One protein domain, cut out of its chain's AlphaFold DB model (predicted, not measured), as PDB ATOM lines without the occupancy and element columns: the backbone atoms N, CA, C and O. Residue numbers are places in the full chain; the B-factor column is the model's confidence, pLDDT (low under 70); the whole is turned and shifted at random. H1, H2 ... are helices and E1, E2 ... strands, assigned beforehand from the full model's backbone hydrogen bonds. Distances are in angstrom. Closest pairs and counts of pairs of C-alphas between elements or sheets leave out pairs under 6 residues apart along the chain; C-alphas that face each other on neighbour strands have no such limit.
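Overview. This is residues 3 to 150 and 201 to 256 of the 528 residues of an uncharacterized protein of Glycine max (UniProt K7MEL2). With little regular structure, loops join a small mixed sheet, E2 E4 E3 E6, with H3 over E2, to the strand pair E1 E5, with H1 packed on E1 and H2 beyond. The class is mixed; only 64 of 204 printed residues are in named elements, ordered H1 H2 E1 H3 E2 E3 E4 E5 E6. It is compact, radius of gyration of the C-alphas 18.8 A, spanning 60 by 42 by 34 A.

Arrangement. E4, residues 201 to 205, is antiparallel to E3, residues 144 to 147; N 202 and O 147, 2.7 A apart, are within hydrogen-bond range. H3, residues 95 to 108, is on their sheet. H1, residues 7 to 17, and H2, residues 44 to 59, are close but not clearly touching; their closest C-alphas, Leu 7 and Ile 54, are 5.7 A apart. Every O i to N i+4 pair is within range in H1 and H2, 9 of 10 in H3.

Along the chain. H2 spans 22.2 A, from C-alpha 44 at (-0.773, 27.874, -11.646) to C-alpha 59 at (3.664, 10.841, 1.874).

Size, cuts and confidence. Across the cut, residues 151 to 200, C-alphas 150 and 201 are 8.0 A apart. The link H1 to H2 is long. Residues 38 to 44, 70 to 72 and 149 to 150 have pLDDT under 70.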
ATOM      1  N   ALA A   3      14.152  20.777  -0.239       90.72
ATOM      2  CA  ALA A   3      13.685  20.480  -1.588       90.72
ATOM      3  C   ALA A   3      12.847  21.624  -2.160       90.72
ATOM      4  O   ALA A   3      12.317  22.461  -1.430       90.72
ATOM      5  N   PHE A   4      12.691  21.616  -3.482       87.47
ATOM      6  CA  PHE A   4      11.755  22.499  -4.177       87.47
ATOM      7  C   PHE A   4      10.872  21.676  -5.127       87.47
ATOM      8  O   PHE A   4      10.199  20.739  -4.711       87.47
ATOM      9  N   ASN A   5      10.887  21.979  -6.425       87.16
ATOM     10  CA  ASN A   5      10.003  21.387  -7.427       87.16
ATOM     11  C   ASN A   5      10.629  20.221  -8.229       87.16
ATOM     12  O   ASN A   5      10.148  19.882  -9.312       87.16
ATOM     13  N   ARG A   6      11.699  19.580  -7.734       89.45
ATOM     14  CA  ARG A   6      12.449  18.541  -8.469       89.45
ATOM     15  C   ARG A   6      12.171  17.124  -7.964       89.45
ATOM     16  O   ARG A   6      13.004  16.518  -7.297       89.45
ATOM     17  N   LEU A   7      11.036  16.548  -8.369       91.83
ATOM     18  CA  LEU A   7      10.651  15.177  -7.990       91.83
ATOM     19  C   LEU A   7      11.744  14.128  -8.277       91.83
ATOM     20  O   LEU A   7      11.988  13.263  -7.444       91.83
ATOM     21  N   ALA A   8      12.426  14.197  -9.426       93.53
ATOM     22  CA  ALA A   8      13.473  13.232  -9.777       93.53
ATOM     23  C   ALA A   8      14.697  13.316  -8.844       93.53
ATOM     24  O   ALA A   8      15.191  12.283  -8.389       93.53
ATOM     25  N   SER A   9      15.148  14.533  -8.529       94.90
ATOM     26  CA  SER A   9      16.263  14.793  -7.612       94.90
ATOM     27  C   SER A   9      15.894  14.360  -6.189       94.90
ATOM     28  O   SER A   9      16.549  13.484  -5.629       94.90
ATOM     29  N   LEU A  10      14.750  14.834  -5.676       94.88
ATOM     30  CA  LEU A  10      14.190  14.441  -4.378       94.88
ATOM     31  C   LEU A  10      14.061  12.915  -4.229       94.88
ATOM     32  O   LEU A  10      14.447  12.356  -3.205       94.88
ATOM     33  N   SER A  11      13.559  12.231  -5.261       95.77
ATOM     34  CA  SER A  11      13.399  10.774  -5.275       95.77
ATOM     35  C   SER A  11      14.741  10.033  -5.230       95.77
ATOM     36  O   SER A  11      14.858   9.021  -4.539       95.77
ATOM     37  N   ARG A  12      15.776  10.538  -5.918       96.64
ATOM     38  CA  ARG A  12      17.151  10.013  -5.836       96.64
ATOM     39  C   ARG A  12      17.745  10.241  -4.443       96.64
ATOM     40  O   ARG A  12      18.225   9.287  -3.839       96.64
ATOM     41  N   CYS A  13      17.636  11.461  -3.913       97.07
ATOM     42  CA  CYS A  13      18.122  11.822  -2.582       97.07
ATOM     43  C   CYS A  13      17.505  10.920  -1.497       97.07
ATOM     44  O   CYS A  13      18.231  10.241  -0.771       97.07
ATOM     45  N   LEU A  14      16.171  10.813  -1.463       96.78
ATOM     46  CA  LEU A  14      15.441   9.984  -0.498       96.78
ATOM     47  C   LEU A  14      15.783   8.493  -0.594       96.78
ATOM     48  O   LEU A  14      16.001   7.858   0.437       96.78
ATOM     49  N   ARG A  15      15.898   7.936  -1.807       97.05
ATOM     50  CA  ARG A  15      16.359   6.546  -1.987       97.05
ATOM     51  C   ARG A  15      17.786   6.342  -1.481       97.05
ATOM     52  O   ARG A  15      18.047   5.312  -0.876       97.05
ATOM     53  N   SER A  16      18.684   7.305  -1.704       97.20
ATOM     54  CA  SER A  16      20.076   7.206  -1.244       97.20
ATOM     55  C   SER A  16      20.203   7.289   0.282       97.20
ATOM     56  O   SER A  16      20.973   6.532   0.863       97.20
ATOM     57  N   LEU A  17      19.378   8.111   0.945       97.19
ATOM     58  CA  LEU A  17      19.257   8.115   2.409       97.19
ATOM     59  C   LEU A  17      18.755   6.756   2.914       97.19
ATOM     60  O   LEU A  17      19.388   6.134   3.758       97.19
ATOM     61  N   ALA A  18      17.654   6.255   2.345       96.16
ATOM     62  CA  ALA A  18      17.039   4.999   2.771       96.16
ATOM     63  C   ALA A  18      17.859   3.732   2.445       96.16
ATOM     64  O   ALA A  18      17.471   2.641   2.857       96.16
ATOM     65  N   ALA A  19      18.964   3.863   1.704       95.52
ATOM     66  CA  ALA A  19      19.886   2.774   1.385       95.52
ATOM     67  C   ALA A  19      21.009   2.587   2.425       95.52
ATOM     68  O   ALA A  19      21.763   1.622   2.314       95.52
ATOM     69  N   ALA A  20      21.150   3.493   3.399       95.32
ATOM     70  CA  ALA A  20      22.140   3.375   4.466       95.32
ATOM     71  C   ALA A  20      21.687   2.423   5.587       95.32
ATOM     72  O   ALA A  20      20.494   2.307   5.873       95.32
ATOM     73  N   ASP A  21      22.651   1.786   6.258       93.39
ATOM     74  CA  ASP A  21      22.392   1.104   7.527       93.39
ATOM     75  C   ASP A  21      22.425   2.122   8.677       93.39
ATOM     76  O   ASP A  21      23.428   2.800   8.909       93.39
ATOM     77  N   TYR A  22      21.305   2.225   9.392       96.13
ATOM     78  CA  TYR A  22      21.136   3.095  10.556       96.13
ATOM     79  C   TYR A  22      21.483   2.410  11.887       96.13
ATOM     80  O   TYR A  22      21.290   2.998  12.946       96.13
ATOM     81  N   LEU A  23      22.016   1.181  11.862       94.45
ATOM     82  CA  LEU A  23      22.584   0.480  13.023       94.45
ATOM     83  C   LEU A  23      21.596   0.340  14.197       94.45
ATOM     84  O   LEU A  23      21.981   0.426  15.364       94.45
ATOM     85  N   ALA A  24      20.317   0.142  13.862       92.79
ATOM     86  CA  ALA A  24      19.157   0.138  14.761       92.79
ATOM     87  C   ALA A  24      18.885   1.449  15.539       92.79
ATOM     88  O   ALA A  24      17.992   1.470  16.390       92.79
ATOM     89  N   ASP A  25      19.578   2.552  15.234       94.88
ATOM     90  CA  ASP A  25      19.245   3.867  15.781       94.88
ATOM     91  C   ASP A  25      17.943   4.403  15.159       94.88
ATOM     92  O   ASP A  25      17.667   4.221  13.970       94.88
ATOM     93  N   ARG A  26      17.151   5.138  15.952       94.01
ATOM     94  CA  ARG A  26      15.967   5.850  15.453       94.01
ATOM     95  C   ARG A  26      16.383   7.193  14.853       94.01
ATOM     96  O   ARG A  26      16.865   8.065  15.574       94.01
ATOM     97  N   VAL A  27      16.152   7.386  13.555       93.40
ATOM     98  CA  VAL A  27      16.502   8.608  12.817       93.40
ATOM     99  C   VAL A  27      15.268   9.214  12.152       93.40
ATOM    100  O   VAL A  27      14.622   8.608  11.297       93.40
ATOM    101  N   HIS A  28      14.948  10.443  12.547       92.00
ATOM    102  CA  HIS A  28      13.825  11.214  12.019       92.00
ATOM    103  C   HIS A  28      14.155  11.869  10.676       92.00
ATOM    104  O   HIS A  28      15.254  12.390  10.478       92.00
ATOM    105  N   LEU A  29      13.176  11.899   9.770       92.06
ATOM    106  CA  LEU A  29      13.304  12.536   8.462       92.06
ATOM    107  C   LEU A  29      12.437  13.797   8.397       92.06
ATOM    108  O   LEU A  29      11.225  13.729   8.216       92.06
ATOM    109  N   HIS A  30      13.074  14.960   8.502       90.30
ATOM    110  CA  HIS A  30      12.419  16.252   8.295       90.30
ATOM    111  C   HIS A  30      12.537  16.652   6.819       90.30
ATOM    112  O   HIS A  30      13.656  16.750   6.298       90.30
ATOM    113  N   LEU A  31      11.413  16.875   6.135       89.24
ATOM    114  CA  LEU A  31      11.355  17.329   4.746       89.24
ATOM    115  C   LEU A  31      10.837  18.769   4.677       89.24
ATOM    116  O   LEU A  31       9.709  19.053   5.057       89.24
ATOM    117  N   HIS A  32      11.646  19.666   4.125       87.90
ATOM    118  CA  HIS A  32      11.247  21.028   3.797       87.90
ATOM    119  C   HIS A  32      11.101  21.144   2.294       87.90
ATOM    120  O   HIS A  32      12.088  21.012   1.576       87.90
ATOM    121  N   ILE A  33       9.875  21.361   1.831       87.68
ATOM    122  CA  ILE A  33       9.557  21.519   0.416       87.68
ATOM    123  C   ILE A  33       9.095  22.961   0.237       87.68
ATOM    124  O   ILE A  33       7.995  23.324   0.656       87.68
ATOM    125  N   ASP A  34       9.956  23.791  -0.348       82.75
ATOM    126  CA  ASP A  34       9.602  25.172  -0.667       82.75
ATOM    127  C   ASP A  34       8.461  25.193  -1.701       82.75
ATOM    128  O   ASP A  34       8.424  24.400  -2.648       82.75
ATOM    129  N   HIS A  35       7.534  26.136  -1.549       75.58
ATOM    130  CA  HIS A  35       6.446  26.345  -2.503       75.58
ATOM    131  C   HIS A  35       6.777  27.440  -3.517       75.58
ATOM    132  O   HIS A  35       7.480  28.412  -3.234       75.58
ATOM    133  N   PHE A  36       6.251  27.292  -4.732       77.12
ATOM    134  CA  PHE A  36       6.352  28.328  -5.755       77.12
ATOM    135  C   PHE A  36       5.578  29.583  -5.327       77.12
ATOM    136  O   PHE A  36       4.496  29.489  -4.751       77.12
ATOM    137  N   ALA A  37       6.107  30.765  -5.651       70.67
ATOM    138  CA  ALA A  37       5.370  32.006  -5.448       70.67
ATOM    139  C   ALA A  37       4.079  32.010  -6.301       70.67
ATOM    140  O   ALA A  37       4.130  31.589  -7.466       70.67
ATOM    141  N   PRO A  38       2.937  32.473  -5.760       63.31
ATOM    142  CA  PRO A  38       1.707  32.616  -6.526       63.31
ATOM    143  C   PRO A  38       1.856  33.754  -7.546       63.31
ATOM    144  O   PRO A  38       1.688  34.928  -7.227       63.31
ATOM    145  N   ASP A  39       2.185  33.395  -8.786       64.34
ATOM    146  CA  ASP A  39       2.158  34.316  -9.923       64.34
ATOM    147  C   ASP A  39       0.709  34.516 -10.399       64.34
ATOM    148  O   ASP A  39      -0.023  33.543 -10.572       64.34
ATOM    149  N   ASN A  40       0.325  35.753 -10.734       56.76
ATOM    150  CA  ASN A  40      -0.996  36.114 -11.292       56.76
ATOM    151  C   ASN A  40      -1.261  35.573 -12.724       56.76
ATOM    152  O   ASN A  40      -2.072  36.129 -13.463       56.76
ATOM    153  N   ALA A  41      -0.547  34.534 -13.161       56.80
ATOM    154  CA  ALA A  41      -0.572  34.013 -14.524       56.80
ATOM    155  C   ALA A  41      -1.215  32.621 -14.594       56.80
ATOM    156  O   ALA A  41      -1.115  31.821 -13.669       56.80
ATOM    157  N   SER A  42      -1.776  32.285 -15.757       58.63
ATOM    158  CA  SER A  42      -2.475  31.029 -16.104       58.63
ATOM    159  C   SER A  42      -1.657  29.722 -16.000       58.63
ATOM    160  O   SER A  42      -2.079  28.684 -16.492       58.63
ATOM    161  N   HIS A  43      -0.478  29.760 -15.378       59.76
ATOM    162  CA  HIS A  43       0.453  28.638 -15.223       59.76
ATOM    163  C   HIS A  43       0.443  28.067 -13.793       59.76
ATOM    164  O   HIS A  43       1.365  27.347 -13.405       59.76
ATOM    165  N   VAL A  44      -0.578  28.404 -13.000       65.31
ATOM    166  CA  VAL A  44      -0.773  27.874 -11.646       65.31
ATOM    167  C   VAL A  44      -1.017  26.362 -11.692       65.31
ATOM    168  O   VAL A  44      -0.278  25.635 -11.033       65.31
ATOM    169  N   ASP A  45      -1.936  25.868 -12.531       77.59
ATOM    170  CA  ASP A  45      -2.336  24.448 -12.533       77.59
ATOM    171  C   ASP A  45      -1.175  23.457 -12.763       77.59
ATOM    172  O   ASP A  45      -1.059  22.508 -11.983       77.59
ATOM    173  N   PRO A  46      -0.248  23.646 -13.732       83.23
ATOM    174  CA  PRO A  46       0.895  22.743 -13.887       83.23
ATOM    175  C   PRO A  46       1.854  22.757 -12.688       83.23
ATOM    176  O   PRO A  46       2.375  21.704 -12.314       83.23
ATOM    177  N   LYS A  47       2.077  23.927 -12.064       82.67
ATOM    178  CA  LYS A  47       2.918  24.051 -10.858       82.67
ATOM    179  C   LYS A  47       2.255  23.373  -9.653       82.67
ATOM    180  O   LYS A  47       2.927  22.672  -8.902       82.67
ATOM    181  N   LEU A  48       0.939  23.541  -9.498       84.81
ATOM    182  CA  LEU A  48       0.132  22.921  -8.444       84.81
ATOM    183  C   LEU A  48       0.111  21.392  -8.592       84.81
ATOM    184  O   LEU A  48       0.398  20.681  -7.634       84.81
ATOM    185  N   LEU A  49      -0.094  20.883  -9.812       87.69
ATOM    186  CA  LEU A  49      -0.021  19.450 -10.115       87.69
ATOM    187  C   LEU A  49       1.378  18.865  -9.848       87.69
ATOM    188  O   LEU A  49       1.496  17.741  -9.364       87.69
ATOM    189  N   GLN A  50       2.448  19.614 -10.143       86.78
ATOM    190  CA  GLN A  50       3.815  19.200  -9.816       86.78
ATOM    191  C   GLN A  50       4.053  19.152  -8.300       86.78
ATOM    192  O   GLN A  50       4.662  18.195  -7.823       86.78
ATOM    193  N   ALA A  51       3.554  20.138  -7.548       87.21
ATOM    194  CA  ALA A  51       3.634  20.153  -6.089       87.21
ATOM    195  C   ALA A  51       2.841  18.992  -5.464       87.21
ATOM    196  O   ALA A  51       3.384  18.277  -4.628       87.21
ATOM    197  N   HIS A  52       1.615  18.727  -5.930       88.52
ATOM    198  CA  HIS A  52       0.820  17.574  -5.485       88.52
ATOM    199  C   HIS A  52       1.555  16.249  -5.713       88.52
ATOM    200  O   HIS A  52       1.700  15.481  -4.773       88.52
ATOM    201  N   ARG A  53       2.129  16.018  -6.904       91.44
ATOM    202  CA  ARG A  53       2.929  14.805  -7.184       91.44
ATOM    203  C   ARG A  53       4.154  14.651  -6.277       91.44
ATOM    204  O   ARG A  53       4.602  13.534  -6.038       91.44
ATOM    205  N   ILE A  54       4.734  15.762  -5.825       90.85
ATOM    206  CA  ILE A  54       5.859  15.761  -4.884       90.85
ATOM    207  C   ILE A  54       5.381  15.391  -3.477       90.85
ATOM    208  O   ILE A  54       6.007  14.541  -2.847       90.85
ATOM    209  N   LEU A  55       4.261  15.958  -3.021       90.01
ATOM    210  CA  LEU A  55       3.647  15.625  -1.734       90.01
ATOM    211  C   LEU A  55       3.175  14.161  -1.702       90.01
ATOM    212  O   LEU A  55       3.612  13.416  -0.834       90.01
ATOM    213  N   GLU A  56       2.425  13.705  -2.712       91.31
ATOM    214  CA  GLU A  56       1.996  12.303  -2.873       91.31
ATOM    215  C   GLU A  56       3.179  11.319  -2.812       91.31
ATOM    216  O   GLU A  56       3.105  10.282  -2.150       91.31
ATOM    217  N   PHE A  57       4.295  11.647  -3.479       92.67
ATOM    218  CA  PHE A  57       5.507  10.828  -3.432       92.67
ATOM    219  C   PHE A  57       6.141  10.804  -2.034       92.67
ATOM    220  O   PHE A  57       6.578   9.745  -1.586       92.67
ATOM    221  N   VAL A  58       6.205  11.948  -1.346       90.00
ATOM    222  CA  VAL A  58       6.790  12.064  -0.001       90.00
ATOM    223  C   VAL A  58       5.932  11.369   1.052       90.00
ATOM    224  O   VAL A  58       6.475  10.654   1.896       90.00
ATOM    225  N   ASP A  59       4.611  11.506   0.978       87.14
ATOM    226  CA  ASP A  59       3.664  10.841   1.874       87.14
ATOM    227  C   ASP A  59       3.738   9.319   1.705       87.14
ATOM    228  O   ASP A  59       3.902   8.598   2.693       87.14
ATOM    229  N   GLY A  60       3.757   8.840   0.455       91.24
ATOM    230  CA  GLY A  60       3.917   7.424   0.113       91.24
ATOM    231  C   GLY A  60       5.325   6.842   0.312       91.24
ATOM    232  O   GLY A  60       5.496   5.629   0.191       91.24
ATOM    233  N   PHE A  61       6.345   7.657   0.608       91.85
ATOM    234  CA  PHE A  61       7.717   7.174   0.796       91.85
ATOM    235  C   PHE A  61       7.891   6.458   2.147       91.85
ATOM    236  O   PHE A  61       7.768   7.076   3.207       91.85
ATOM    237  N   ASP A  62       8.198   5.163   2.117       91.10
ATOM    238  CA  ASP A  62       8.370   4.315   3.303       91.10
ATOM    239  C   ASP A  62       9.708   4.596   4.017       91.10
ATOM    240  O   ASP A  62      10.775   4.158   3.579       91.10
ATOM    241  N   TRP A  63       9.653   5.357   5.116       91.40
ATOM    242  CA  TRP A  63      10.806   5.674   5.963       91.40
ATOM    243  C   TRP A  63      10.782   4.831   7.241       91.40
ATOM    244  O   TRP A  63      10.081   5.143   8.198       91.40
ATOM    245  N   LYS A  64      11.573   3.755   7.260       90.48
ATOM    246  CA  LYS A  64      11.527   2.719   8.310       90.48
ATOM    247  C   LYS A  64      12.294   3.058   9.588       90.48
ATOM    248  O   LYS A  64      12.215   2.310  10.557       90.48
ATOM    249  N   PHE A  65      13.055   4.150   9.587       89.30
ATOM    250  CA  PHE A  65      14.038   4.456  10.631       89.30
ATOM    251  C   PHE A  65      13.514   5.426  11.699       89.30
ATOM    252  O   PHE A  65      14.149   5.605  12.734       89.30
ATOM    253  N   GLY A  66      12.352   6.047  11.492       84.98
ATOM    254  CA  GLY A  66      11.767   7.003  12.428       84.98
ATOM    255  C   GLY A  66      10.553   7.709  11.837       84.98
ATOM    256  O   GLY A  66       9.998   7.278  10.832       84.98
ATOM    257  N   ASP A  67      10.147   8.818  12.447       83.76
ATOM    258  CA  ASP A  67       8.987   9.579  11.970       83.76
ATOM    259  C   ASP A  67       9.389  10.546  10.840       83.76
ATOM    260  O   ASP A  67      10.506  11.083  10.844       83.76
ATOM    261  N   LYS A  68       8.460  10.814   9.912       79.89
ATOM    262  CA  LYS A  68       8.577  11.873   8.897       79.89
ATOM    263  C   LYS A  68       7.890  13.152   9.388       79.89
ATOM    264  O   LYS A  68       6.745  13.088   9.822       79.89
ATOM    265  N   TRP A  69       8.559  14.298   9.268       71.48
ATOM    266  CA  TRP A  69       8.050  15.613   9.691       71.48
ATOM    267  C   TRP A  69       8.207  16.654   8.575       71.48
ATOM    268  O   TRP A  69       9.127  16.553   7.764       71.48
ATOM    269  N   LEU A  70       7.352  17.683   8.560       61.20
ATOM    270  CA  LEU A  70       7.458  18.838   7.646       61.20
ATOM    271  C   LEU A  70       8.000  20.114   8.331       61.20
ATOM    272  O   LEU A  70       8.264  21.121   7.673       61.20
ATOM    273  N   GLU A  71       8.176  20.081   9.657       60.46
ATOM    274  CA  GLU A  71       8.537  21.243  10.483       60.46
ATOM    275  C   GLU A  71      10.033  21.350  10.797       60.46
ATOM    276  O   GLU A  71      10.787  20.374  10.733       60.46
ATOM    277  N   ALA A  72      10.474  22.585  11.063       64.22
ATOM    278  CA  ALA A  72      11.884  22.950  11.149       64.22
ATOM    279  C   ALA A  72      12.554  22.352  12.388       64.22
ATOM    280  O   ALA A  72      12.041  22.450  13.499       64.22
ATOM    281  N   TRP A  73      13.731  21.760  12.193       75.98
ATOM    282  CA  TRP A  73      14.471  21.130  13.281       75.98
ATOM    283  C   TRP A  73      15.001  22.148  14.301       75.98
ATOM    284  O   TRP A  73      15.668  23.125  13.940       75.98
ATOM    285  N   TRP A  74      14.774  21.857  15.583       73.32
ATOM    286  CA  TRP A  74      15.366  22.559  16.716       73.32
ATOM    287  C   TRP A  74      15.851  21.548  17.771       73.32
ATOM    288  O   TRP A  74      15.033  20.770  18.261       73.32
ATOM    289  N   PRO A  75      17.145  21.544  18.148       79.98
ATOM    290  CA  PRO A  75      17.699  20.566  19.084       79.98
ATOM    291  C   PRO A  75      17.213  20.785  20.518       79.98
ATOM    292  O   PRO A  75      17.407  21.861  21.099       79.98
ATOM    293  N   ASN A  76      16.699  19.716  21.122       82.59
ATOM    294  CA  ASN A  76      16.244  19.668  22.512       82.59
ATOM    295  C   ASN A  76      17.389  19.413  23.505       82.59
ATOM    296  O   ASN A  76      17.262  19.716  24.689       82.59
ATOM    297  N   SER A  77      18.521  18.881  23.036       86.70
ATOM    298  CA  SER A  77      19.730  18.664  23.840       86.70
ATOM    299  C   SER A  77      20.998  18.807  22.997       86.70
ATOM    300  O   SER A  77      20.931  18.823  21.768       86.70
ATOM    301  N   ASP A  78      22.157  18.860  23.649       82.35
ATOM    302  CA  ASP A  78      23.457  18.870  22.965       82.35
ATOM    303  C   ASP A  78      23.885  17.462  22.480       82.35
ATOM    304  O   ASP A  78      24.908  17.314  21.819       82.35
ATOM    305  N   HIS A  79      23.070  16.433  22.743       89.00
ATOM    306  CA  HIS A  79      23.236  15.063  22.241       89.00
ATOM    307  C   HIS A  79      22.381  14.767  20.995       89.00
ATOM    308  O   HIS A  79      22.314  13.625  20.543       89.00
ATOM    309  N   GLU A  80      21.724  15.788  20.439       87.74
ATOM    310  CA  GLU A  80      20.882  15.693  19.249       87.74
ATOM    311  C   GLU A  80      21.607  16.267  18.020       87.74
ATOM    312  O   GLU A  80      22.017  17.430  18.008       87.74
ATOM    313  N   PHE A  81      21.751  15.459  16.966       89.46
ATOM    314  CA  PHE A  81      22.520  15.804  15.766       89.46
ATOM    315  C   PHE A  81      21.615  15.867  14.533       89.46
ATOM    316  O   PHE A  81      20.820  14.960  14.294       89.46
ATOM    317  N   ALA A  82      21.787  16.899  13.705       89.30
ATOM    318  CA  ALA A  82      21.090  17.032  12.429       89.30
ATOM    319  C   ALA A  82      22.020  16.752  11.244       89.30
ATOM    320  O   ALA A  82      23.103  17.328  11.137       89.30
ATOM    321  N   PHE A  83      21.548  15.932  10.303       91.84
ATOM    322  CA  PHE A  83      22.168  15.762   8.993       91.84
ATOM    323  C   PHE A  83      21.334  16.492   7.932       91.84
ATOM    324  O   PHE A  83      20.216  16.088   7.605       91.84
ATOM    325  N   VAL A  84      21.861  17.607   7.424       89.94
ATOM    326  CA  VAL A  84      21.175  18.461   6.443       89.94
ATOM    327  C   VAL A  84      21.638  18.099   5.034       89.94
ATOM    328  O   VAL A  84      22.834  18.068   4.759       89.94
ATOM    329  N   VAL A  85      20.679  17.856   4.141       92.22
ATOM    330  CA  VAL A  85      20.894  17.551   2.717       92.22
ATOM    331  C   VAL A  85      19.921  18.339   1.844       92.22
ATOM    332  O   VAL A  85      18.784  18.572   2.262       92.22
ATOM    333  N   GLU A  86      20.359  18.721   0.645       91.80
ATOM    334  CA  GLU A  86      19.529  19.305  -0.418       91.80
ATOM    335  C   GLU A  86      19.054  18.211  -1.397       91.80
ATOM    336  O   GLU A  86      19.673  17.151  -1.503       91.80
ATOM    337  N   ASP A  87      17.948  18.449  -2.108       92.96
ATOM    338  CA  ASP A  87      17.319  17.475  -3.012       92.96
ATOM    339  C   ASP A  87      18.173  17.082  -4.230       92.96
ATOM    340  O   ASP A  87      17.924  16.040  -4.833       92.96
ATOM    341  N   ASP A  88      19.192  17.865  -4.592       93.45
ATOM    342  CA  ASP A  88      20.132  17.536  -5.667       93.45
ATOM    343  C   ASP A  88      21.247  16.570  -5.222       93.45
ATOM    344  O   ASP A  88      21.985  16.059  -6.075       93.45
ATOM    345  N   LEU A  89      21.349  16.286  -3.919       95.41
ATOM    346  CA  LEU A  89      22.371  15.416  -3.350       95.41
ATOM    347  C   LEU A  89      22.016  13.930  -3.458       95.41
ATOM    348  O   LEU A  89      20.860  13.518  -3.383       95.41
ATOM    349  N   GLU A  90      23.055  13.114  -3.555       96.93
ATOM    350  CA  GLU A  90      23.028  11.667  -3.356       96.93
ATOM    351  C   GLU A  90      24.059  11.311  -2.276       96.93
ATOM    352  O   GLU A  90      25.145  11.901  -2.247       96.93
ATOM    353  N   VAL A  91      23.721  10.402  -1.360       97.00
ATOM    354  CA  VAL A  91      24.607   9.975  -0.261       97.00
ATOM    355  C   VAL A  91      24.990   8.502  -0.374       97.00
ATOM    356  O   VAL A  91      24.233   7.676  -0.873       97.00
ATOM    357  N   SER A  92      26.203   8.181   0.067       96.58
ATOM    358  CA  SER A  92      26.711   6.809   0.113       96.58
ATOM    359  C   SER A  92      25.938   5.987   1.151       96.58
ATOM    360  O   SER A  92      25.694   6.510   2.235       96.58
ATOM    361  N   PRO A  93      25.659   4.689   0.928       95.82
ATOM    362  CA  PRO A  93      25.142   3.802   1.979       95.82
ATOM    363  C   PRO A  93      25.993   3.790   3.264       95.82
ATOM    364  O   PRO A  93      25.477   3.563   4.353       95.82
ATOM    365  N   LEU A  94      27.290   4.102   3.154       95.52
ATOM    366  CA  LEU A  94      28.248   4.153   4.266       95.52
ATOM    367  C   LEU A  94      28.183   5.457   5.084       95.52
ATOM    368  O   LEU A  94      28.921   5.619   6.057       95.52
ATOM    369  N   TYR A  95      27.366   6.437   4.669       95.95
ATOM    370  CA  TYR A  95      27.425   7.788   5.230       95.95
ATOM    371  C   TYR A  95      27.084   7.818   6.726       95.95
ATOM    372  O   TYR A  95      27.710   8.570   7.475       95.95
ATOM    373  N   TYR A  96      26.102   7.019   7.155       96.41
ATOM    374  CA  TYR A  96      25.592   7.066   8.521       96.41
ATOM    375  C   TYR A  96      26.596   6.489   9.519       96.41
ATOM    376  O   TYR A  96      26.955   7.163  10.484       96.41
ATOM    377  N   GLU A  97      27.114   5.289   9.244       95.23
ATOM    378  CA  GLU A  97      28.136   4.643  10.069       95.23
ATOM    379  C   GLU A  97      29.390   5.521  10.198       95.23
ATOM    380  O   GLU A  97      29.896   5.722  11.303       95.23
ATOM    381  N   PHE A  98      29.833   6.147   9.101       95.58
ATOM    382  CA  PHE A  98      30.941   7.104   9.125       95.58
ATOM    383  C   PHE A  98      30.656   8.325  10.020       95.58
ATOM    384  O   PHE A  98      31.496   8.698  10.842       95.58
ATOM    385  N   VAL A  99      29.472   8.942   9.910       95.65
ATOM    386  CA  VAL A  99      29.080  10.080  10.766       95.65
ATOM    387  C   VAL A  99      28.975   9.659  12.236       95.65
ATOM    388  O   VAL A  99      29.483  10.372  13.106       95.65
ATOM    389  N   LYS A 100      28.396   8.488  12.530       95.41
ATOM    390  CA  LYS A 100      28.324   7.930  13.890       95.41
ATOM    391  C   LYS A 100      29.728   7.692  14.453       95.41
ATOM    392  O   LYS A 100      30.013   8.114  15.575       95.41
ATOM    393  N   ALA A 101      30.637   7.117  13.663       95.33
ATOM    394  CA  ALA A 101      32.031   6.912  14.049       95.33
ATOM    395  C   ALA A 101      32.756   8.238  14.350       95.33
ATOM    396  O   ALA A 101      33.489   8.311  15.338       95.33
ATOM    397  N   LEU A 102      32.519   9.302  13.571       94.93
ATOM    398  CA  LEU A 102      33.056  10.640  13.862       94.93
ATOM    399  C   LEU A 102      32.520  11.212  15.179       94.93
ATOM    400  O   LEU A 102      33.303  11.716  15.980       94.93
ATOM    401  N   ILE A 103      31.211  11.116  15.427       94.24
ATOM    402  CA  ILE A 103      30.586  11.601  16.668       94.24
ATOM    403  C   ILE A 103      31.168  10.857  17.883       94.24
ATOM    404  O   ILE A 103      31.593  11.486  18.855       94.24
ATOM    405  N   MET A 104      31.283   9.529  17.814       94.77
ATOM    406  CA  MET A 104      31.885   8.738  18.893       94.77
ATOM    407  C   MET A 104      33.361   9.098  19.134       94.77
ATOM    408  O   MET A 104      33.783   9.210  20.286       94.77
ATOM    409  N   ASN A 105      34.141   9.331  18.073       94.84
ATOM    410  CA  ASN A 105      35.576   9.612  18.185       94.84
ATOM    411  C   ASN A 105      35.929  11.069  18.514       94.84
ATOM    412  O   ASN A 105      36.966  11.276  19.134       94.84
ATOM    413  N   PHE A 106      35.130  12.062  18.116       93.59
ATOM    414  CA  PHE A 106      35.486  13.488  18.235       93.59
ATOM    415  C   PHE A 106      34.514  14.324  19.078       93.59
ATOM    416  O   PHE A 106      34.852  15.455  19.426       93.59
ATOM    417  N   TYR A 107      33.334  13.800  19.426       92.48
ATOM    418  CA  TYR A 107      32.404  14.459  20.350       92.48
ATOM    419  C   TYR A 107      32.404  13.784  21.727       92.48
ATOM    420  O   TYR A 107      32.703  14.429  22.728       92.48
ATOM    421  N   TYR A 108      32.145  12.472  21.782       94.11
ATOM    422  CA  TYR A 108      32.020  11.749  23.057       94.11
ATOM    423  C   TYR A 108      33.355  11.341  23.697       94.11
ATOM    424  O   TYR A 108      33.449  11.257  24.923       94.11
ATOM    425  N   ASN A 109      34.405  11.103  22.908       94.67
ATOM    426  CA  ASN A 109      35.727  10.797  23.452       94.67
ATOM    427  C   ASN A 109      36.419  12.070  23.970       94.67
ATOM    428  O   ASN A 109      37.064  12.792  23.210       94.67
ATOM    429  N   ALA A 110      36.354  12.305  25.283       92.08
ATOM    430  CA  ALA A 110      36.939  13.477  25.942       92.08
ATOM    431  C   ALA A 110      38.442  13.695  25.660       92.08
ATOM    432  O   ALA A 110      38.884  14.839  25.611       92.08
ATOM    433  N   SER A 111      39.223  12.629  25.433       92.19
ATOM    434  CA  SER A 111      40.659  12.733  25.104       92.19
ATOM    435  C   SER A 111      40.937  13.240  23.684       92.19
ATOM    436  O   SER A 111      42.051  13.656  23.376       92.19
ATOM    437  N   ASN A 112      39.919  13.198  22.822       91.87
ATOM    438  CA  ASN A 112      40.005  13.452  21.388       91.87
ATOM    439  C   ASN A 112      38.981  14.508  20.918       91.87
ATOM    440  O   ASN A 112      38.858  14.784  19.727       91.87
ATOM    441  N   HIS A 113      38.247  15.098  21.863       91.11
ATOM    442  CA  HIS A 113      37.266  16.151  21.651       91.11
ATOM    443  C   HIS A 113      37.933  17.529  21.610       91.11
ATOM    444  O   HIS A 113      38.877  17.819  22.347       91.11
ATOM    445  N   SER A 114      37.390  18.424  20.786       89.52
ATOM    446  CA  SER A 114      37.690  19.850  20.861       89.52
ATOM    447  C   SER A 114      36.404  20.651  20.699       89.52
ATOM    448  O   SER A 114      35.735  20.489  19.677       89.52
ATOM    449  N   PRO A 115      36.112  21.612  21.599       87.11
ATOM    450  CA  PRO A 115      34.961  22.504  21.460       87.11
ATOM    451  C   PRO A 115      35.106  23.457  20.264       87.11
ATOM    452  O   PRO A 115      34.247  24.295  20.035       87.11
ATOM    453  N   SER A 116      36.211  23.373  19.514       88.18
ATOM    454  CA  SER A 116      36.390  24.083  18.246       88.18
ATOM    455  C   SER A 116      35.735  23.358  17.064       88.18
ATOM    456  O   SER A 116      35.677  23.932  15.979       88.18
ATOM    457  N   ILE A 117      35.289  22.113  17.255       87.83
ATOM    458  CA  ILE A 117      34.648  21.269  16.244       87.83
ATOM    459  C   ILE A 117      33.138  21.300  16.444       87.83
ATOM    460  O   ILE A 117      32.660  21.413  17.567       87.83
ATOM    461  N   PHE A 118      32.384  21.180  15.356       84.20
ATOM    462  CA  PHE A 118      30.919  21.218  15.404       84.20
ATOM    463  C   PHE A 118      30.200  20.209  14.507       84.20
ATOM    464  O   PHE A 118      28.975  20.115  14.570       84.20
ATOM    465  N   GLY A 119      30.906  19.561  13.580       88.96
ATOM    466  CA  GLY A 119      30.253  18.856  12.487       88.96
ATOM    467  C   GLY A 119      31.214  18.294  11.451       88.96
ATOM    468  O   GLY A 119      32.439  18.324  11.618       88.96
ATOM    469  N   VAL A 120      30.613  17.772  10.383       90.98
ATOM    470  CA  VAL A 120      31.294  17.177   9.237       90.98
ATOM    471  C   VAL A 120      30.609  17.561   7.920       90.98
ATOM    472  O   VAL A 120      29.382  17.619   7.839       90.98
ATOM    473  N   SER A 121      31.392  17.760   6.857       90.96
ATOM    474  CA  SER A 121      30.918  17.756   5.469       90.96
ATOM    475  C   SER A 121      31.319  16.467   4.752       90.96
ATOM    476  O   SER A 121      32.490  16.094   4.715       90.96
ATOM    477  N   LEU A 122      30.329  15.808   4.144       92.73
ATOM    478  CA  LEU A 122      30.496  14.541   3.416       92.73
ATOM    479  C   LEU A 122      30.785  14.722   1.918       92.73
ATOM    480  O   LEU A 122      31.238  13.787   1.254       92.73
ATOM    481  N   GLN A 123      30.535  15.924   1.397       89.37
ATOM    482  CA  GLN A 123      30.946  16.339   0.059       89.37
ATOM    483  C   GLN A 123      32.444  16.648   0.029       89.37
ATOM    484  O   GLN A 123      32.999  17.204   0.982       89.37
ATOM    485  N   ARG A 124      33.091  16.359  -1.103       86.13
ATOM    486  CA  ARG A 124      34.493  16.718  -1.343       86.13
ATOM    487  C   ARG A 124      34.675  18.236  -1.270       86.13
ATOM    488  O   ARG A 124      33.979  18.988  -1.953       86.13
ATOM    489  N   ALA A 125      35.661  18.699  -0.507       82.23
ATOM    490  CA  ALA A 125      36.025  20.112  -0.492       82.23
ATOM    491  C   ALA A 125      36.585  20.556  -1.858       82.23
ATOM    492  O   ALA A 125      37.506  19.944  -2.399       82.23
ATOM    493  N   ARG A 126      36.031  21.641  -2.415       81.50
ATOM    494  CA  ARG A 126      36.400  22.183  -3.743       81.50
ATOM    495  C   ARG A 126      36.853  23.639  -3.734       81.50
ATOM    496  O   ARG A 126      37.329  24.133  -4.752       81.50
ATOM    497  N   PHE A 127      36.640  24.353  -2.631       81.14
ATOM    498  CA  PHE A 127      36.629  25.812  -2.624       81.14
ATOM    499  C   PHE A 127      37.334  26.384  -1.397       81.14
ATOM    500  O   PHE A 127      37.086  25.952  -0.275       81.14
ATOM    501  N   VAL A 128      38.162  27.400  -1.636       82.89
ATOM    502  CA  VAL A 128      38.765  28.248  -0.606       82.89
ATOM    503  C   VAL A 128      38.154  29.657  -0.773       82.89
ATOM    504  O   VAL A 128      38.331  30.266  -1.828       82.89
ATOM    505  N   PRO A 129      37.395  30.172   0.213       81.87
ATOM    506  CA  PRO A 129      36.625  31.412   0.155       81.87
ATOM    507  C   PRO A 129      37.466  32.665   0.410       81.87
ATOM    508  O   PRO A 129      37.000  33.766   0.102       81.87
ATOM    509  N   GLY A 130      38.675  32.526   0.964       81.87
ATOM    510  CA  GLY A 130      39.644  33.611   1.036       81.87
ATOM    511  C   GLY A 130      40.067  34.029  -0.371       81.87
ATOM    512  O   GLY A 130      40.572  33.217  -1.148       81.87
ATOM    513  N   LYS A 131      39.882  35.305  -0.713       82.52
ATOM    514  CA  LYS A 131      40.463  35.906  -1.918       82.52
ATOM    515  C   LYS A 131      41.981  35.775  -1.794       82.52
ATOM    516  O   LYS A 131      42.554  36.194  -0.795       82.52
ATOM    517  N   HIS A 132      42.613  35.187  -2.808       86.13
ATOM    518  CA  HIS A 132      44.037  34.818  -2.797       86.13
ATOM    519  C   HIS A 132      44.411  33.715  -1.783       86.13
ATOM    520  O   HIS A 132      45.585  33.558  -1.457       86.13
ATOM    521  N   GLY A 133      43.437  32.927  -1.312       79.01
ATOM    522  CA  GLY A 133      43.696  31.709  -0.545       79.01
ATOM    523  C   GLY A 133      44.564  30.709  -1.318       79.01
ATOM    524  O   GLY A 133      44.574  30.681  -2.553       79.01
ATOM    525  N   ASN A 134      45.311  29.892  -0.580       87.96
ATOM    526  CA  ASN A 134      46.191  28.885  -1.159       87.96
ATOM    527  C   ASN A 134      45.370  27.754  -1.803       87.96
ATOM    528  O   ASN A 134      44.202  27.541  -1.475       87.96
ATOM    529  N   LYS A 135      45.976  27.027  -2.749       85.34
ATOM    530  CA  LYS A 135      45.326  25.864  -3.371       85.34
ATOM    531  C   LYS A 135      45.067  24.794  -2.311       85.34
ATOM    532  O   LYS A 135      45.929  24.552  -1.471       85.34
ATOM    533  N   LEU A 136      43.927  24.111  -2.414       83.39
ATOM    534  CA  LEU A 136      43.645  22.921  -1.617       83.39
ATOM    535  C   LEU A 136      44.631  21.819  -2.030       83.39
ATOM    536  O   LEU A 136      44.482  21.202  -3.084       83.39
ATOM    537  N   GLN A 137      45.678  21.648  -1.228       84.77
ATOM    538  CA  GLN A 137      46.718  20.638  -1.397       84.77
ATOM    539  C   GLN A 137      46.778  19.805  -0.122       84.77
ATOM    540  O   GLN A 137      47.105  20.310   0.949       84.77
ATOM    541  N   LEU A 138      46.430  18.532  -0.261       85.53
ATOM    542  CA  LEU A 138      46.488  17.514   0.778       85.53
ATOM    543  C   LEU A 138      47.277  16.339   0.205       85.53
ATOM    544  O   LEU A 138      47.204  16.077  -0.995       85.53
ATOM    545  N   ASP A 139      48.052  15.664   1.047       86.46
ATOM    546  CA  ASP A 139      48.729  14.427   0.662       86.46
ATOM    547  C   ASP A 139      47.758  13.237   0.640       86.46
ATOM    548  O   ASP A 139      46.705  13.255   1.280       86.46
ATOM    549  N   ASP A 140      48.156  12.170  -0.055       82.06
ATOM    550  CA  ASP A 140      47.325  10.979  -0.251       82.06
ATOM    551  C   ASP A 140      47.075  10.164   1.035       82.06
ATOM    552  O   ASP A 140      46.289   9.216   1.028       82.06
ATOM    553  N   LYS A 141      47.739  10.507   2.150       83.39
ATOM    554  CA  LYS A 141      47.563   9.855   3.461       83.39
ATOM    555  C   LYS A 141      46.545  10.585   4.338       83.39
ATOM    556  O   LYS A 141      45.926   9.966   5.203       83.39
ATOM    557  N   THR A 142      46.363  11.887   4.129       82.56
ATOM    558  CA  THR A 142      45.421  12.721   4.879       82.56
ATOM    559  C   THR A 142      43.992  12.389   4.447       82.56
ATOM    560  O   THR A 142      43.515  12.936   3.459       82.56
ATOM    561  N   ARG A 143      43.293  11.503   5.173       84.51
ATOM    562  CA  ARG A 143      41.885  11.142   4.883       84.51
ATOM    563  C   ARG A 143      40.865  12.138   5.443       84.51
ATOM    564  O   ARG A 143      39.795  12.302   4.859       84.51
ATOM    565  N   LEU A 144      41.191  12.793   6.559       87.43
ATOM    566  CA  LEU A 144      40.357  13.784   7.245       87.43
ATOM    567  C   LEU A 144      41.165  15.050   7.538       87.43
ATOM    568  O   LEU A 144      42.355  14.978   7.845       87.43
ATOM    569  N   PHE A 145      40.511  16.207   7.472       88.19
ATOM    570  CA  PHE A 145      41.095  17.503   7.822       88.19
ATOM    571  C   PHE A 145      40.016  18.468   8.334       88.19
ATOM    572  O   PHE A 145      38.824  18.220   8.154       88.19
ATOM    573  N   LEU A 146      40.430  19.560   8.980       86.42
ATOM    574  CA  LEU A 146      39.548  20.484   9.692       86.42
ATOM    575  C   LEU A 146      39.487  21.889   9.074       86.42
ATOM    576  O   LEU A 146      40.521  22.489   8.788       86.42
ATOM    577  N   TYR A 147      38.274  22.431   8.886       76.32
ATOM    578  CA  TYR A 147      38.023  23.651   8.104       76.32
ATOM    579  C   TYR A 147      36.670  24.343   8.418       76.32
ATOM    580  O   TYR A 147      35.656  23.693   8.507       76.32
ATOM    581  N   GLN A 148      36.582  25.653   8.615       73.50
ATOM    582  CA  GLN A 148      35.627  26.331   9.538       73.50
ATOM    583  C   GLN A 148      34.075  26.356   9.207       73.50
ATOM    584  O   GLN A 148      33.736  27.041   8.249       73.50
ATOM    585  N   LEU A 149      33.128  25.811  10.055       53.22
ATOM    586  CA  LEU A 149      31.649  26.190  10.216       53.22
ATOM    587  C   LEU A 149      31.042  26.068  11.710       53.22
ATOM    588  O   LEU A 149      31.903  25.804  12.546       53.22
ATOM    589  N   PRO A 150      29.781  26.494  12.160       58.00
ATOM    590  CA  PRO A 150      28.651  25.712  12.858       58.00
ATOM    591  C   PRO A 150      27.157  26.273  12.953       58.00
ATOM    592  O   PRO A 150      26.947  27.450  12.702       58.00
ATOM    593  N   PHE A 201      35.785  24.911  13.373       91.85
ATOM    594  CA  PHE A 201      36.406  23.981  12.422       91.85
ATOM    595  C   PHE A 201      35.493  22.765  12.133       91.85
ATOM    596  O   PHE A 201      34.960  22.152  13.045       91.85
ATOM    597  N   ASN A 202      35.291  22.417  10.862       91.87
ATOM    598  CA  ASN A 202      34.453  21.310  10.360       91.87
ATOM    599  C   ASN A 202      35.350  20.161   9.950       91.87
ATOM    600  O   ASN A 202      36.370  20.423   9.319       91.87
ATOM    601  N   ILE A 203      34.946  18.919  10.161       92.72
ATOM    602  CA  ILE A 203      35.655  17.799   9.545       92.72
ATOM    603  C   ILE A 203      35.267  17.724   8.059       92.72
ATOM    604  O   ILE A 203      34.092  17.785   7.705       92.72
ATOM    605  N   TYR A 204      36.249  17.590   7.177       92.38
ATOM    606  CA  TYR A 204      36.059  17.286   5.759       92.38
ATOM    607  C   TYR A 204      36.797  15.998   5.409       92.38
ATOM    608  O   TYR A 204      37.860  15.701   5.961       92.38
ATOM    609  N   THR A 205      36.247  15.258   4.450       92.41
ATOM    610  CA  THR A 205      36.898  14.086   3.867       92.41
ATOM    611  C   THR A 205      37.806  14.477   2.701       92.41
ATOM    612  O   THR A 205      37.506  15.376   1.910       92.41
ATOM    613  N   ASN A 206      38.924  13.768   2.574       91.61
ATOM    614  CA  ASN A 206      39.803  13.792   1.413       91.61
ATOM    615  C   ASN A 206      39.981  12.352   0.924       91.61
ATOM    616  O   ASN A 206      40.874  11.628   1.363       91.61
ATOM    617  N   LEU A 207      39.065  11.915   0.060       90.65
ATOM    618  CA  LEU A 207      39.069  10.569  -0.507       90.65
ATOM    619  C   LEU A 207      39.672  10.600  -1.914       90.65
ATOM    620  O   LEU A 207      39.292  11.417  -2.759       90.65
ATOM    621  N   LEU A 208      40.604   9.683  -2.176       88.76
ATOM    622  CA  LEU A 208      41.304   9.594  -3.458       88.76
ATOM    623  C   LEU A 208      40.346   9.301  -4.623       88.76
ATOM    624  O   LEU A 208      39.239   8.794  -4.437       88.76
ATOM    625  N   HIS A 209      40.803   9.590  -5.843       88.80
ATOM    626  CA  HIS A 209      40.070   9.350  -7.097       88.80
ATOM    627  C   HIS A 209      38.732  10.104  -7.214       88.80
ATOM    628  O   HIS A 209      37.808   9.643  -7.885       88.80
ATOM    629  N   GLU A 210      38.662  11.285  -6.592       89.80
ATOM    630  CA  GLU A 210      37.498  12.184  -6.591       89.80
ATOM    631  C   GLU A 210      36.243  11.585  -5.942       89.80
ATOM    632  O   GLU A 210      35.120  11.950  -6.296       89.80
ATOM    633  N   ARG A 211      36.434  10.666  -4.988       93.02
ATOM    634  CA  ARG A 211      35.347  10.042  -4.232       93.02
ATOM    635  C   ARG A 211      34.801  10.981  -3.151       93.02
ATOM    636  O   ARG A 211      35.512  11.851  -2.649       93.02
ATOM    637  N   ALA A 212      33.536  10.797  -2.792       94.82
ATOM    638  CA  ALA A 212      32.864  11.511  -1.711       94.82
ATOM    639  C   ALA A 212      31.763  10.641  -1.082       94.82
ATOM    640  O   ALA A 212      31.217   9.746  -1.725       94.82
ATOM    641  N   LEU A 213      31.412  10.935   0.173       95.65
ATOM    642  CA  LEU A 213      30.270  10.315   0.855       95.65
ATOM    643  C   LEU A 213      28.940  11.000   0.521       95.65
ATOM    644  O   LEU A 213      27.878  10.429   0.758       95.65
ATOM    645  N   SER A 214      28.995  12.202  -0.052       95.54
ATOM    646  CA  SER A 214      27.861  12.875  -0.675       95.54
ATOM    647  C   SER A 214      28.288  13.545  -1.981       95.54
ATOM    648  O   SER A 214      29.362  14.147  -2.060       95.54
ATOM    649  N   VAL A 215      27.445  13.432  -3.004       95.33
ATOM    650  CA  VAL A 215      27.648  13.954  -4.358       95.33
ATOM    651  C   VAL A 215      26.518  14.927  -4.674       95.33
ATOM    652  O   VAL A 215      25.354  14.581  -4.499       95.33
ATOM    653  N   SER A 216      26.837  16.123  -5.171       94.46
ATOM    654  CA  SER A 216      25.832  17.015  -5.770       94.46
ATOM    655  C   SER A 216      25.703  16.682  -7.250       94.46
ATOM    656  O   SER A 216      26.695  16.684  -7.982       94.46
ATOM    657  N   HIS A 217      24.480  16.429  -7.716       94.88
ATOM    658  CA  HIS A 217      24.194  16.245  -9.147       94.88
ATOM    659  C   HIS A 217      24.131  17.561  -9.920       94.88
ATOM    660  O   HIS A 217      24.019  17.548 -11.150       94.88
ATOM    661  N   ARG A 218      24.246  18.694  -9.209       92.24
ATOM    662  CA  ARG A 218      24.292  20.045  -9.778       92.24
ATOM    663  C   ARG A 218      23.107  20.265 -10.712       92.24
ATOM    664  O   ARG A 218      23.272  20.695 -11.856       92.24
ATOM    665  N   ASP A 219      21.931  19.864 -10.231       92.25
ATOM    666  CA  ASP A 219      20.686  19.894 -10.988       92.25
ATOM    667  C   ASP A 219      20.242  21.335 -11.271       92.25
ATOM    668  O   ASP A 219      20.550  22.267 -10.522       92.25
ATOM    669  N   ALA A 220      19.511  21.526 -12.373       89.03
ATOM    670  CA  ALA A 220      19.040  22.845 -12.780       89.03
ATOM    671  C   ALA A 220      18.218  23.534 -11.665       89.03
ATOM    672  O   ALA A 220      17.319  22.939 -11.064       89.03
ATOM    673  N   GLY A 221      18.522  24.802 -11.384       83.97
ATOM    674  CA  GLY A 221      17.918  25.572 -10.298       83.97
ATOM    675  C   GLY A 221      18.643  26.891 -10.029       83.97
ATOM    676  O   GLY A 221      19.321  27.427 -10.901       83.97
ATOM    677  N   VAL A 222      18.529  27.404  -8.799       76.76
ATOM    678  CA  VAL A 222      19.087  28.712  -8.388       76.76
ATOM    679  C   VAL A 222      20.603  28.815  -8.625       76.76
ATOM    680  O   VAL A 222      21.089  29.864  -9.043       76.76
ATOM    681  N   ASN A 223      21.340  27.725  -8.391       76.03
ATOM    682  CA  ASN A 223      22.805  27.694  -8.479       76.03
ATOM    683  C   ASN A 223      23.336  27.289  -9.868       76.03
ATOM    684  O   ASN A 223      24.446  27.675 -10.235       76.03
ATOM    685  N   TYR A 224      22.555  26.538 -10.654       81.47
ATOM    686  CA  TYR A 224      22.967  25.989 -11.949       81.47
ATOM    687  C   TYR A 224      21.881  26.213 -13.005       81.47
ATOM    688  O   TYR A 224      20.786  25.670 -12.908       81.47
ATOM    689  N   GLY A 225      22.193  26.955 -14.073       84.96
ATOM    690  CA  GLY A 225      21.243  27.201 -15.174       84.96
ATOM    691  C   GLY A 225      20.914  25.968 -16.035       84.96
ATOM    692  O   GLY A 225      20.028  26.032 -16.879       84.96
ATOM    693  N   LYS A 226      21.634  24.856 -15.846       90.65
ATOM    694  CA  LYS A 226      21.395  23.542 -16.459       90.65
ATOM    695  C   LYS A 226      21.993  22.452 -15.569       90.65
ATOM    696  O   LYS A 226      23.010  22.715 -14.928       90.65
ATOM    697  N   THR A 227      21.424  21.245 -15.579       91.83
ATOM    698  CA  THR A 227      22.022  20.092 -14.887       91.83
ATOM    699  C   THR A 227      23.426  19.826 -15.434       91.83
ATOM    700  O   THR A 227      23.612  19.721 -16.649       91.83
ATOM    701  N   ALA A 228      24.415  19.738 -14.542       92.54
ATOM    702  CA  ALA A 228      25.816  19.487 -14.897       92.54
ATOM    703  C   ALA A 228      26.298  18.060 -14.564       92.54
ATOM    704  O   ALA A 228      27.435  17.715 -14.894       92.54
ATOM    705  N   GLY A 229      25.444  17.242 -13.939       93.23
ATOM    706  CA  GLY A 229      25.757  15.880 -13.509       93.23
ATOM    707  C   GLY A 229      26.546  15.834 -12.193       93.23
ATOM    708  O   GLY A 229      26.904  16.885 -11.648       93.23
ATOM    709  N   PRO A 230      26.857  14.629 -11.681       94.37
ATOM    710  CA  PRO A 230      27.557  14.451 -10.410       94.37
ATOM    711  C   PRO A 230      28.854  15.266 -10.365       94.37
ATOM    712  O   PRO A 230      29.585  15.359 -11.354       94.37
ATOM    713  N   ASP A 231      29.113  15.928  -9.241       93.07
ATOM    714  CA  ASP A 231      30.342  16.688  -9.028       93.07
ATOM    715  C   ASP A 231      31.529  15.752  -8.742       93.07
ATOM    716  O   ASP A 231      32.635  15.983  -9.239       93.07
ATOM    717  N   SER A 232      31.286  14.714  -7.941       94.27
ATOM    718  CA  SER A 232      32.234  13.729  -7.405       94.27
ATOM    719  C   SER A 232      31.762  12.301  -7.730       94.27
ATOM    720  O   SER A 232      30.634  12.102  -8.176       94.27
ATOM    721  N   LYS A 233      32.593  11.286  -7.471       94.21
ATOM    722  CA  LYS A 233      32.159   9.879  -7.496       94.21
ATOM    723  C   LYS A 233      31.584   9.494  -6.136       94.21
ATOM    724  O   LYS A 233      32.202   9.798  -5.115       94.21
ATOM    725  N   LEU A 234      30.439   8.819  -6.107       95.01
ATOM    726  CA  LEU A 234      29.895   8.296  -4.857       95.01
ATOM    727  C   LEU A 234      30.797   7.165  -4.349       95.01
ATOM    728  O   LEU A 234      31.263   6.340  -5.134       95.01
ATOM    729  N   LEU A 235      31.086   7.148  -3.049       94.36
ATOM    730  CA  LEU A 235      31.791   6.035  -2.427       94.36
ATOM    731  C   LEU A 235      30.823   4.862  -2.219       94.36
ATOM    732  O   LEU A 235      29.763   5.036  -1.621       94.36
ATOM    733  N   GLU A 236      31.209   3.667  -2.652       89.69
ATOM    734  CA  GLU A 236      30.445   2.432  -2.447       89.69
ATOM    735  C   GLU A 236      31.268   1.415  -1.650       89.69
ATOM    736  O   GLU A 236      32.490   1.358  -1.795       89.69
ATOM    737  N   GLU A 237      30.605   0.561  -0.868       82.30
ATOM    738  CA  GLU A 237      31.232  -0.502  -0.062       82.30
ATOM    739  C   GLU A 237      32.179  -1.390  -0.889       82.30
ATOM    740  O   GLU A 237      33.333  -1.605  -0.526       82.30
ATOM    741  N   LYS A 238      31.736  -1.798  -2.087       80.33
ATOM    742  CA  LYS A 238      32.506  -2.608  -3.053       80.33
ATOM    743  C   LYS A 238      33.761  -1.911  -3.605       80.33
ATOM    744  O   LYS A 238      34.526  -2.537  -4.332       80.33
ATOM    745  N   SER A 239      33.946  -0.622  -3.311       76.73
ATOM    746  CA  SER A 239      35.047   0.223  -3.792       76.73
ATOM    747  C   SER A 239      36.005   0.679  -2.681       76.73
ATOM    748  O   SER A 239      36.831   1.564  -2.916       76.73
ATOM    749  N   LEU A 240      35.893   0.111  -1.472       85.06
ATOM    750  CA  LEU A 240      36.751   0.442  -0.335       85.06
ATOM    751  C   LEU A 240      38.141  -0.208  -0.452       85.06
ATOM    752  O   LEU A 240      38.314  -1.416  -0.321       85.06
ATOM    753  N   ASP A 241      39.145   0.643  -0.636       88.28
ATOM    754  CA  ASP A 241      40.590   0.380  -0.562       88.28
ATOM    755  C   ASP A 241      41.190   0.784   0.805       88.28
ATOM    756  O   ASP A 241      42.404   0.748   1.003       88.28
ATOM    757  N   PHE A 242      40.343   1.176   1.764       88.53
ATOM    758  CA  PHE A 242      40.711   1.563   3.128       88.53
ATOM    759  C   PHE A 242      39.570   1.288   4.116       88.53
ATOM    760  O   PHE A 242      38.403   1.227   3.732       88.53
ATOM    761  N   ASN A 243      39.893   1.197   5.411       90.57
ATOM    762  CA  ASN A 243      38.880   1.210   6.463       90.57
ATOM    763  C   ASN A 243      38.338   2.638   6.641       90.57
ATOM    764  O   ASN A 243      39.054   3.538   7.083       90.57
ATOM    765  N   ILE A 244      37.068   2.843   6.292       90.34
ATOM    766  CA  ILE A 244      36.381   4.134   6.399       90.34
ATOM    767  C   ILE A 244      36.128   4.582   7.850       90.34
ATOM    768  O   ILE A 244      36.019   5.777   8.113       90.34
ATOM    769  N   LEU A 245      36.088   3.640   8.793       92.23
ATOM    770  CA  LEU A 245      35.826   3.889  10.214       92.23
ATOM    771  C   LEU A 245      37.112   4.121  11.025       92.23
ATOM    772  O   LEU A 245      37.057   4.399  12.222       92.23
ATOM    773  N   GLU A 246      38.277   4.001  10.383       91.41
ATOM    774  CA  GLU A 246      39.587   4.250  10.984       91.41
ATOM    775  C   GLU A 246      39.796   5.759  11.200       91.41
ATOM    776  O   GLU A 246      40.196   6.493  10.292       91.41
ATOM    777  N   MET A 247      39.533   6.221  12.423       91.30
ATOM    778  CA  MET A 247      39.715   7.619  12.821       91.30
ATOM    779  C   MET A 247      41.099   7.835  13.434       91.30
ATOM    780  O   MET A 247      41.452   7.215  14.436       91.30
ATOM    781  N   GLN A 248      41.883   8.751  12.863       91.16
ATOM    782  CA  GLN A 248      43.125   9.202  13.491       91.16
ATOM    783  C   GLN A 248      42.838  10.127  14.688       91.16
ATOM    784  O   GLN A 248      41.824  10.834  14.679       91.16
ATOM    785  N   PRO A 249      43.734  10.185  15.693       92.32
ATOM    786  CA  PRO A 249      43.649  11.176  16.758       92.32
ATOM    787  C   PRO A 249      43.579  12.599  16.200       92.32
ATOM    788  O   PRO A 249      44.235  12.936  15.215       92.32
ATOM    789  N   LEU A 250      42.825  13.464  16.868       91.36
ATOM    790  CA  LEU A 250      42.586  14.846  16.468       91.36
ATOM    791  C   LEU A 250      43.877  15.683  16.423       91.36
ATOM    792  O   LEU A 250      43.987  16.619  15.632       91.36
ATOM    793  N   SER A 251      44.865  15.315  17.240       88.98
ATOM    794  CA  SER A 251      46.224  15.865  17.234       88.98
ATOM    795  C   SER A 251      47.042  15.493  15.990       88.98
ATOM    796  O   SER A 251      48.032  16.160  15.701       88.98
ATOM    797  N   CYS A 252      46.636  14.458  15.248       91.22
ATOM    798  CA  CYS A 252      47.231  14.051  13.972       91.22
ATOM    799  C   CYS A 252      46.488  14.626  12.756       91.22
ATOM    800  O   CYS A 252      47.034  14.616  11.653       91.22
ATOM    801  N   LEU A 253      45.258  15.123  12.929       93.17
ATOM    802  CA  LEU A 253      44.498  15.740  11.844       93.17
ATOM    803  C   LEU A 253      45.019  17.146  11.530       93.17
ATOM    804  O   LEU A 253      45.373  17.912  12.425       93.17
ATOM    805  N   LYS A 254      45.013  17.509  10.244       93.67
ATOM    806  CA  LYS A 254      45.438  18.835   9.770       93.67
ATOM    807  C   LYS A 254      44.303  19.847   9.885       93.67
ATOM    808  O   LYS A 254      43.181  19.559   9.470       93.67
ATOM    809  N   TRP A 255      44.591  21.042  10.394       93.20
ATOM    810  CA  TRP A 255      43.615  22.127  10.567       93.20
ATOM    811  C   TRP A 255      43.956  23.286   9.633       93.20
ATOM    812  O   TRP A 255      45.119  23.658   9.541       93.20
ATOM    813  N   PHE A 256      42.969  23.899   8.977       93.20
ATOM    814  CA  PHE A 256      43.204  24.946   7.977       93.20
ATOM    815  C   PHE A 256      42.374  26.215   8.222       93.20
ATOM    816  O   PHE A 256      41.171  26.150   8.487       93.20
TER     817      PHE A 256